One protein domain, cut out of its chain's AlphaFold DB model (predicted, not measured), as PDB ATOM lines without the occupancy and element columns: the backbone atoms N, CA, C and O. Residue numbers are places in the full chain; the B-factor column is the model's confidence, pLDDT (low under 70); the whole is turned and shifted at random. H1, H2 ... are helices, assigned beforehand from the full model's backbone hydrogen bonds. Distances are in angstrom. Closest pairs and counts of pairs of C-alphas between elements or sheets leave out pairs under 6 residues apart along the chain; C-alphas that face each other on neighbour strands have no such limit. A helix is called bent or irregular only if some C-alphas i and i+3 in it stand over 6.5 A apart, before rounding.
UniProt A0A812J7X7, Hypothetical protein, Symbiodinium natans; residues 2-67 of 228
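What this domain is: This is residues 2 to 67 of the 228 residues of the protein "Hypothetical protein" of Symbiodinium natans (UniProt A0A812J7X7). One long helix, H1, makes the rod-shaped length, and at its far end, past a kink of 49 degrees near residue 44, the short H2 folds back in a small helical hairpin, followed by the tiny H3. Residues 2 to 37 stand free. The 66 printed residues, all helix by class with no named strand, are extended: radius of gyration of the C-alphas 20.0 A, spans 59 by 23 by 16 A.

How they stand to each other: H1, residues 15 to 50, touches H2, residues 52 to 60, with residues 45 to 49 alone; the closest C-alphas, of Trp 48 and Lys 54, are 5.7 A apart. This hairpin runs opposite ways at a steep tilt of 35.4 degrees, only just past shallow. H3, residues 62 to 65, is close to H1 but not clearly touching: C-alphas 38 and 64, the closest, are 7.9 A apart. H2 and H3 meet only through their link. O i to N i+4 pairs within hydrogen-bond range number 29 of 32 in H1 and 2 of 5 in H2, which has 5 of 6 O i to N i+3 pairs; H3 is too short for an i+4 pair.

Where its parts are: H1 runs 53.0 A from C-alpha 15 at (23.394, -19.471, -0.398), H2 14.6 A and H3 5.4 A, to C-alpha 65 at (-1.171, 14.533, -11.267). H1 and H2 are irregular: C-alphas 43 and 46 are 7.4 A apart, 53 and 56 7.9 A.

The domain as a whole: The C-alphas of Ser 9 and Gln 52, the two farthest apart, are 58.9 A apart. The printed part has no cut, and both links are tight. Residues 2 to 10 and 12 have pLDDT under 70.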
ATOM      1  N   HIS A   2       0.741 -20.103  -0.263       39.88
ATOM      2  CA  HIS A   2       1.655 -21.217   0.069       39.88
ATOM      3  C   HIS A   2       3.122 -20.937  -0.329       39.88
ATOM      4  O   HIS A   2       3.912 -21.859  -0.505       39.88
ATOM      5  N   SER A   3       3.506 -19.665  -0.476       53.31
ATOM      6  CA  SER A   3       4.627 -19.292  -1.354       53.31
ATOM      7  C   SER A   3       6.048 -19.549  -0.825       53.31
ATOM      8  O   SER A   3       6.985 -19.434  -1.603       53.31
ATOM      9  N   VAL A   4       6.239 -19.925   0.446       53.12
ATOM     10  CA  VAL A   4       7.570 -20.307   0.982       53.12
ATOM     11  C   VAL A   4       7.590 -21.750   1.499       53.12
ATOM     12  O   VAL A   4       8.594 -22.441   1.367       53.12
ATOM     13  N   ARG A   5       6.450 -22.281   1.966       50.31
ATOM     14  CA  ARG A   5       6.335 -23.698   2.366       50.31
ATOM     15  C   ARG A   5       6.420 -24.691   1.202       50.31
ATOM     16  O   ARG A   5       6.671 -25.863   1.452       50.31
ATOM     17  N   GLN A   6       6.207 -24.256  -0.041       53.84
ATOM     18  CA  GLN A   6       6.316 -25.130  -1.218       53.84
ATOM     19  C   GLN A   6       7.757 -25.431  -1.652       53.84
ATOM     20  O   GLN A   6       7.950 -26.361  -2.430       53.84
ATOM     21  N   TYR A   7       8.757 -24.716  -1.127       59.69
ATOM     22  CA  TYR A   7      10.171 -24.963  -1.430       59.69
ATOM     23  C   TYR A   7      10.949 -25.337  -0.160       59.69
ATOM     24  O   TYR A   7      11.847 -24.600   0.247       59.69
ATOM     25  N   PRO A   8      10.648 -26.491   0.474       59.88
ATOM     26  CA  PRO A   8      11.395 -26.963   1.644       59.88
ATOM     27  C   PRO A   8      12.876 -27.250   1.337       59.88
ATOM     28  O   PRO A   8      13.660 -27.455   2.254       59.88
ATOM     29  N   SER A   9      13.268 -27.263   0.056       64.50
ATOM     30  CA  SER A   9      14.653 -27.425  -0.392       64.50
ATOM     31  C   SER A   9      15.516 -26.173  -0.219       64.50
ATOM     32  O   SER A   9      16.738 -26.267  -0.321       64.50
ATOM     33  N   VAL A  10      14.919 -24.997   0.011       65.06
ATOM     34  CA  VAL A  10      15.680 -23.783   0.325       65.06
ATOM     35  C   VAL A  10      15.867 -23.740   1.833       65.06
ATOM     36  O   VAL A  10      15.025 -23.230   2.566       65.06
ATOM     37  N   PHE A  11      16.972 -24.319   2.297       73.44
ATOM     38  CA  PHE A  11      17.359 -24.224   3.697       73.44
ATOM     39  C   PHE A  11      17.536 -22.751   4.080       73.44
ATOM     40  O   PHE A  11      18.247 -22.003   3.399       73.44
ATOM     41  N   CYS A  12      16.891 -22.333   5.171       68.31
ATOM     42  CA  CYS A  12      17.280 -21.121   5.882       68.31
ATOM     43  C   CYS A  12      18.761 -21.298   6.244       68.31
ATOM     44  O   CYS A  12      19.067 -22.291   6.896       68.31
ATOM     45  N   ASP A  13      19.637 -20.398   5.779       71.56
ATOM     46  CA  ASP A  13      21.122 -20.472   5.815       71.56
ATOM     47  C   ASP A  13      21.816 -21.011   4.539       71.56
ATOM     48  O   ASP A  13      23.038 -21.009   4.416       71.56
ATOM     49  N   GLY A  14      21.054 -21.401   3.513       83.81
ATOM     50  CA  GLY A  14      21.619 -21.703   2.196       83.81
ATOM     51  C   GLY A  14      22.013 -20.442   1.412       83.81
ATOM     52  O   GLY A  14      21.368 -19.396   1.518       83.81
ATOM     53  N   ALA A  15      22.995 -20.558   0.511       83.12
ATOM     54  CA  ALA A  15      23.394 -19.471  -0.398       83.12
ATOM     55  C   ALA A  15      22.219 -18.912  -1.237       83.12
ATOM     56  O   ALA A  15      22.195 -17.730  -1.580       83.12
ATOM     57  N   GLY A  16      21.208 -19.742  -1.523       83.56
ATOM     58  CA  GLY A  16      19.977 -19.321  -2.199       83.56
ATOM     59  C   GLY A  16      19.059 -18.431  -1.350       83.56
ATOM     60  O   GLY A  16      18.365 -17.579  -1.894       83.56
ATOM     61  N   HIS A  17      19.066 -18.573  -0.021       85.38
ATOM     62  CA  HIS A  17      18.289 -17.702   0.864       85.38
ATOM     63  C   HIS A  17      18.884 -16.288   0.897       85.38
ATOM     64  O   HIS A  17      18.163 -15.300   0.742       85.38
ATOM     65  N   ALA A  18      20.214 -16.197   0.999       87.81
ATOM     66  CA  ALA A  18      20.931 -14.925   0.983       87.81
ATOM     67  C   ALA A  18      20.710 -14.147  -0.328       87.81
ATOM     68  O   ALA A  18      20.498 -12.936  -0.293       87.81
ATOM     69  N   SER A  19      20.692 -14.827  -1.483       89.81
ATOM     70  CA  SER A  19      20.440 -14.165  -2.770       89.81
ATOM     71  C   SER A  19      19.005 -13.637  -2.891       89.81
ATOM     72  O   SER A  19      18.814 -12.514  -3.361       89.81
ATOM     73  N   MET A  20      17.999 -14.371  -2.402       88.62
ATOM     74  CA  MET A  20      16.610 -13.893  -2.361       88.62
ATOM     75  C   MET A  20      16.437 -12.689  -1.425       88.62
ATOM     76  O   MET A  20      15.774 -11.720  -1.800       88.62
ATOM     77  N   MET A  21      17.065 -12.710  -0.242       89.25
ATOM     78  CA  MET A  21      17.059 -11.566   0.680       89.25
ATOM     79  C   MET A  21      17.727 -10.335   0.067       89.25
ATOM     80  O   MET A  21      17.197  -9.232   0.187       89.25
ATOM     81  N   LEU A  22      18.859 -10.517  -0.622       94.31
ATOM     82  CA  LEU A  22      19.567  -9.428  -1.289       94.31
ATOM     83  C   LEU A  22      18.705  -8.791  -2.387       94.31
ATOM     84  O   LEU A  22      18.550  -7.571  -2.413       94.31
ATOM     85  N   ILE A  23      18.098  -9.604  -3.258       94.06
ATOM     86  CA  ILE A  23      17.221  -9.117  -4.336       94.06
ATOM     87  C   ILE A  23      15.997  -8.396  -3.755       94.06
ATOM     88  O   ILE A  23      15.666  -7.294  -4.198       94.06
ATOM     89  N   GLY A  24      15.352  -8.979  -2.739       90.62
ATOM     90  CA  GLY A  24      14.220  -8.359  -2.049       90.62
ATOM     91  C   GLY A  24      14.596  -7.030  -1.388       90.62
ATOM     92  O   GLY A  24      13.863  -6.051  -1.517       90.62
ATOM     93  N   GLY A  25      15.767  -6.965  -0.749       92.12
ATOM     94  CA  GLY A  25      16.306  -5.748  -0.146       92.12
ATOM     95  C   GLY A  25      16.539  -4.640  -1.172       92.12
ATOM     96  O   GLY A  25      16.058  -3.524  -0.981       92.12
ATOM     97  N   ILE A  26      17.190  -4.958  -2.296       96.19
ATOM     98  CA  ILE A  26      17.420  -4.006  -3.395       96.19
ATOM     99  C   ILE A  26      16.088  -3.479  -3.941       96.19
ATOM    100  O   ILE A  26      15.929  -2.268  -4.116       96.19
ATOM    101  N   LEU A  27      15.113  -4.364  -4.171       93.75
ATOM    102  CA  LEU A  27      13.794  -3.972  -4.662       93.75
ATOM    103  C   LEU A  27      13.067  -3.060  -3.664       93.75
ATOM    104  O   LEU A  27      12.518  -2.034  -4.062       93.75
ATOM    105  N   MET A  28      13.113  -3.382  -2.369       91.75
ATOM    106  CA  MET A  28      12.533  -2.550  -1.312       91.75
ATOM    107  C   MET A  28      13.187  -1.169  -1.245       91.75
ATOM    108  O   MET A  28      12.481  -0.166  -1.138       91.75
ATOM    109  N   THR A  29      14.516  -1.086  -1.358       95.88
ATOM    110  CA  THR A  29      15.230   0.199  -1.419       95.88
ATOM    111  C   THR A  29      14.822   1.010  -2.647       95.88
ATOM    112  O   THR A  29      14.599   2.215  -2.531       95.88
ATOM    113  N   LEU A  30      14.660   0.370  -3.810       96.44
ATOM    114  CA  LEU A  30      14.228   1.037  -5.039       96.44
ATOM    115  C   LEU A  30      12.801   1.583  -4.915       96.44
ATOM    116  O   LEU A  30      12.561   2.744  -5.248       96.44
ATOM    117  N   VAL A  31      11.867   0.787  -4.384       95.19
ATOM    118  CA  VAL A  31      10.478   1.213  -4.149       95.19
ATOM    119  C   VAL A  31      10.424   2.363  -3.142       95.19
ATOM    120  O   VAL A  31       9.762   3.369  -3.397       95.19
ATOM    121  N   ALA A  32      11.155   2.265  -2.028       95.12
ATOM    122  CA  ALA A  32      11.216   3.325  -1.025       95.12
ATOM    123  C   ALA A  32      11.827   4.619  -1.591       95.12
ATOM    124  O   ALA A  32      11.282   5.702  -1.376       95.12
ATOM    125  N   GLY A  33      12.913   4.513  -2.363       97.12
ATOM    126  CA  GLY A  33      13.544   5.647  -3.037       97.12
ATOM    127  C   GLY A  33      12.614   6.314  -4.052       97.12
ATOM    128  O   GLY A  33      12.510   7.540  -4.079       97.12
ATOM    129  N   PHE A  34      11.877   5.520  -4.833       95.88
ATOM    130  CA  PHE A  34      10.871   6.023  -5.767       95.88
ATOM    131  C   PHE A  34       9.738   6.766  -5.046       95.88
ATOM    132  O   PHE A  34       9.417   7.898  -5.407       95.88
ATOM    133  N   LEU A  35       9.175   6.182  -3.982       95.88
ATOM    134  CA  LEU A  35       8.119   6.820  -3.189       95.88
ATOM    135  C   LEU A  35       8.603   8.115  -2.526       95.88
ATOM    136  O   LEU A  35       7.890   9.120  -2.557       95.88
ATOM    137  N   ALA A  36       9.822   8.125  -1.982       96.75
ATOM    138  CA  ALA A  36      10.434   9.319  -1.407       96.75
ATOM    139  C   ALA A  36      10.628  10.420  -2.463       96.75
ATOM    140  O   ALA A  36      10.306  11.582  -2.207       96.75
ATOM    141  N   ALA A  37      11.077  10.062  -3.669       95.88
ATOM    142  CA  ALA A  37      11.205  10.996  -4.783       95.88
ATOM    143  C   ALA A  37       9.844  11.567  -5.214       95.88
ATOM    144  O   ALA A  37       9.730  12.776  -5.427       95.88
ATOM    145  N   CYS A  38       8.795  10.739  -5.286       95.31
ATOM    146  CA  CYS A  38       7.428  11.184  -5.566       95.31
ATOM    147  C   CYS A  38       6.895  12.133  -4.484       95.31
ATOM    148  O   CYS A  38       6.358  13.192  -4.813       95.31
ATOM    149  N   ALA A  39       7.072  11.797  -3.203       95.69
ATOM    150  CA  ALA A  39       6.648  12.635  -2.083       95.69
ATOM    151  C   ALA A  39       7.372  13.991  -2.083       95.69
ATOM    152  O   ALA A  39       6.738  15.045  -1.976       95.69
ATOM    153  N   TRP A  40       8.690  13.977  -2.292       96.31
ATOM    154  CA  TRP A  40       9.495  15.189  -2.418       96.31
ATOM    155  C   TRP A  40       9.061  16.049  -3.611       96.31
ATOM    156  O   TRP A  40       8.913  17.269  -3.484       96.31
ATOM    157  N   ALA A  41       8.800  15.426  -4.761       94.38
ATOM    158  CA  ALA A  41       8.336  16.121  -5.954       94.38
ATOM    159  C   ALA A  41       6.967  16.776  -5.744       94.38
ATOM    160  O   ALA A  41       6.786  17.934  -6.117       94.38
ATOM    161  N   VAL A  42       6.027  16.081  -5.099       93.88
ATOM    162  CA  VAL A  42       4.711  16.628  -4.731       93.88
ATOM    163  C   VAL A  42       4.851  17.820  -3.786       93.88
ATOM    164  O   VAL A  42       4.204  18.845  -4.002       93.88
ATOM    165  N   TRP A  43       5.741  17.738  -2.793       95.38
ATOM    166  CA  TRP A  43       6.009  18.845  -1.870       95.38
ATOM    167  C   TRP A  43       6.591  20.075  -2.579       95.38
ATOM    168  O   TRP A  43       6.280  21.219  -2.240       95.38
ATOM    169  N   ARG A  44       7.438  19.865  -3.595       94.56
ATOM    170  CA  ARG A  44       8.097  20.951  -4.339       94.56
ATOM    171  C   ARG A  44       7.312  21.445  -5.555       94.56
ATOM    172  O   ARG A  44       7.619  22.522  -6.070       94.56
ATOM    173  N   MET A  45       6.280  20.717  -5.976       92.12
ATOM    174  CA  MET A  45       5.450  21.031  -7.137       92.12
ATOM    175  C   MET A  45       4.924  22.480  -7.175       92.12
ATOM    176  O   MET A  45       5.134  23.111  -8.213       92.12
ATOM    177  N   PRO A  46       4.335  23.065  -6.104       91.00
ATOM    178  CA  PRO A  46       3.816  24.441  -6.159       91.00
ATOM    179  C   PRO A  46       4.900  25.488  -6.448       91.00
ATOM    180  O   PRO A  46       4.639  26.518  -7.064       91.00
ATOM    181  N   TYR A  47       6.145  25.220  -6.048       91.50
ATOM    182  CA  TYR A  47       7.271  26.107  -6.329       91.50
ATOM    183  C   TYR A  47       7.747  25.999  -7.786       91.50
ATOM    184  O   TYR A  47       8.183  26.988  -8.379       91.50
ATOM    185  N   TRP A  48       7.682  24.806  -8.386       93.06
ATOM    186  CA  TRP A  48       8.096  24.593  -9.776       93.06
ATOM    187  C   TRP A  48       7.105  25.162 -10.785       93.06
ATOM    188  O   TRP A  48       7.536  25.663 -11.822       93.06
ATOM    189  N   THR A  49       5.805  25.156 -10.485       89.75
ATOM    190  CA  THR A  49       4.778  25.752 -11.356       89.75
ATOM    191  C   THR A  49       4.914  27.267 -11.496       89.75
ATOM    192  O   THR A  49       4.571  27.799 -12.549       89.75
ATOM    193  N   LEU A  50       5.471  27.958 -10.496       91.00
ATOM    194  CA  LEU A  50       5.705  29.407 -10.551       91.00
ATOM    195  C   LEU A  50       6.904  29.800 -11.431       91.00
ATOM    196  O   LEU A  50       6.968  30.925 -11.924       91.00
ATOM    197  N   LYS A  51       7.866  28.896 -11.654       92.69
ATOM    198  CA  LYS A  51       9.108  29.192 -12.387       92.69
ATOM    199  C   LYS A  51       9.075  28.601 -13.794       92.69
ATOM    200  O   LYS A  51       9.232  27.395 -13.961       92.69
ATOM    201  N   GLN A  52       8.980  29.451 -14.821       88.00
ATOM    202  CA  GLN A  52       8.938  29.011 -16.228       88.00
ATOM    203  C   GLN A  52      10.127  28.117 -16.629       88.00
ATOM    204  O   GLN A  52       9.932  27.133 -17.339       88.00
ATOM    205  N   ALA A  53      11.328  28.383 -16.103       92.19
ATOM    206  CA  ALA A  53      12.527  27.585 -16.379       92.19
ATOM    207  C   ALA A  53      12.424  26.107 -15.932       92.19
ATOM    208  O   ALA A  53      13.154  25.257 -16.435       92.19
ATOM    209  N   LYS A  54      11.515  25.769 -15.003       91.06
ATOM    210  CA  LYS A  54      11.388  24.424 -14.405       91.06
ATOM    211  C   LYS A  54      10.209  23.605 -14.944       91.06
ATOM    212  O   LYS A  54       9.847  22.588 -14.353       91.06
ATOM    213  N   ARG A  55       9.621  24.003 -16.078       89.94
ATOM    214  CA  ARG A  55       8.467  23.307 -16.682       89.94
ATOM    215  C   ARG A  55       8.733  21.832 -17.013       89.94
ATOM    216  O   ARG A  55       7.814  21.027 -16.893       89.94
ATOM    217  N   HIS A  56       9.966  21.468 -17.365       91.56
ATOM    218  CA  HIS A  56      10.336  20.086 -17.689       91.56
ATOM    219  C   HIS A  56      10.195  19.134 -16.488       91.56
ATOM    220  O   HIS A  56       9.682  18.029 -16.649       91.56
ATOM    221  N   TYR A  57      10.520  19.575 -15.266       90.94
ATOM    222  CA  TYR A  57      10.289  18.774 -14.056       90.94
ATOM    223  C   TYR A  57       8.794  18.524 -13.823       90.94
ATOM    224  O   TYR A  57       8.378  17.406 -13.540       90.94
ATOM    225  N   VAL A  58       7.957  19.547 -14.009       91.38
ATOM    226  CA  VAL A  58       6.495  19.429 -13.848       91.38
ATOM    227  C   VAL A  58       5.874  18.501 -14.902       91.38
ATOM    228  O   VAL A  58       4.828  17.895 -14.650       91.38
ATOM    229  N   ALA A  59       6.495  18.394 -16.080       92.38
ATOM    230  CA  ALA A  59       6.094  17.454 -17.121       92.38
ATOM    231  C   ALA A  59       6.467  16.004 -16.765       92.38
ATOM    232  O   ALA A  59       5.643  15.117 -16.964       92.38
ATOM    233  N   ALA A  60       7.644  15.769 -16.174       92.56
ATOM    234  CA  ALA A  60       8.071  14.433 -15.748       92.56
ATOM    235  C   ALA A  60       7.128  13.821 -14.695       92.56
ATOM    236  O   ALA A  60       6.763  12.654 -14.785       92.56
ATOM    237  N   PHE A  61       6.636  14.629 -13.749       90.69
ATOM    238  CA  PHE A  61       5.669  14.189 -12.731       90.69
ATOM    239  C   PHE A  61       4.210  14.259 -13.197       90.69
ATOM    240  O   PHE A  61       3.289  14.322 -12.379       90.69
ATOM    241  N   ARG A  62       3.965  14.256 -14.515       90.38
ATOM    242  CA  ARG A  62       2.603  14.264 -15.055       90.38
ATOM    243  C   ARG A  62       1.800  13.039 -14.628       90.38
ATOM    244  O   ARG A  62       0.638  13.211 -14.286       90.38
ATOM    245  N   PHE A  63       2.430  11.871 -14.540       89.19
ATOM    246  CA  PHE A  63       1.760  10.636 -14.126       89.19
ATOM    247  C   PHE A  63       1.144  10.717 -12.718       89.19
ATOM    248  O   PHE A  63       0.094  10.134 -12.489       89.19
ATOM    249  N   VAL A  64       1.743  11.481 -11.792       89.25
ATOM    250  CA  VAL A  64       1.232  11.626 -10.413       89.25
ATOM    251  C   VAL A  64       0.012  12.547 -10.350       89.25
ATOM    252  O   VAL A  64      -0.816  12.405  -9.459       89.25
ATOM    253  N   LYS A  65      -0.100  13.515 -11.269       88.00
ATOM    254  CA  LYS A  65      -1.171  14.533 -11.267       88.00
ATOM    255  C   LYS A  65      -2.304  14.240 -12.248       88.00
ATOM    256  O   LYS A  65      -3.360  14.868 -12.173       88.00
ATOM    257  N   GLU A  66      -2.068  13.384 -13.234       89.62
ATOM    258  CA  GLU A  66      -3.037  13.112 -14.291       89.62
ATOM    259  C   GLU A  66      -4.261  12.397 -13.704       89.62
ATOM    260  O   GLU A  66      -4.136  11.457 -12.935       89.62
ATOM    261  N   GLY A  67      -5.460  12.907 -14.001       87.19
ATOM    262  CA  GLY A  67      -6.720  12.402 -13.434       87.19
ATOM    263  C   GLY A  67      -7.176  13.058 -12.120       87.19
ATOM    264  O   GLY A  67      -8.381  13.077 -11.849       87.19
TER     265      GLY A  67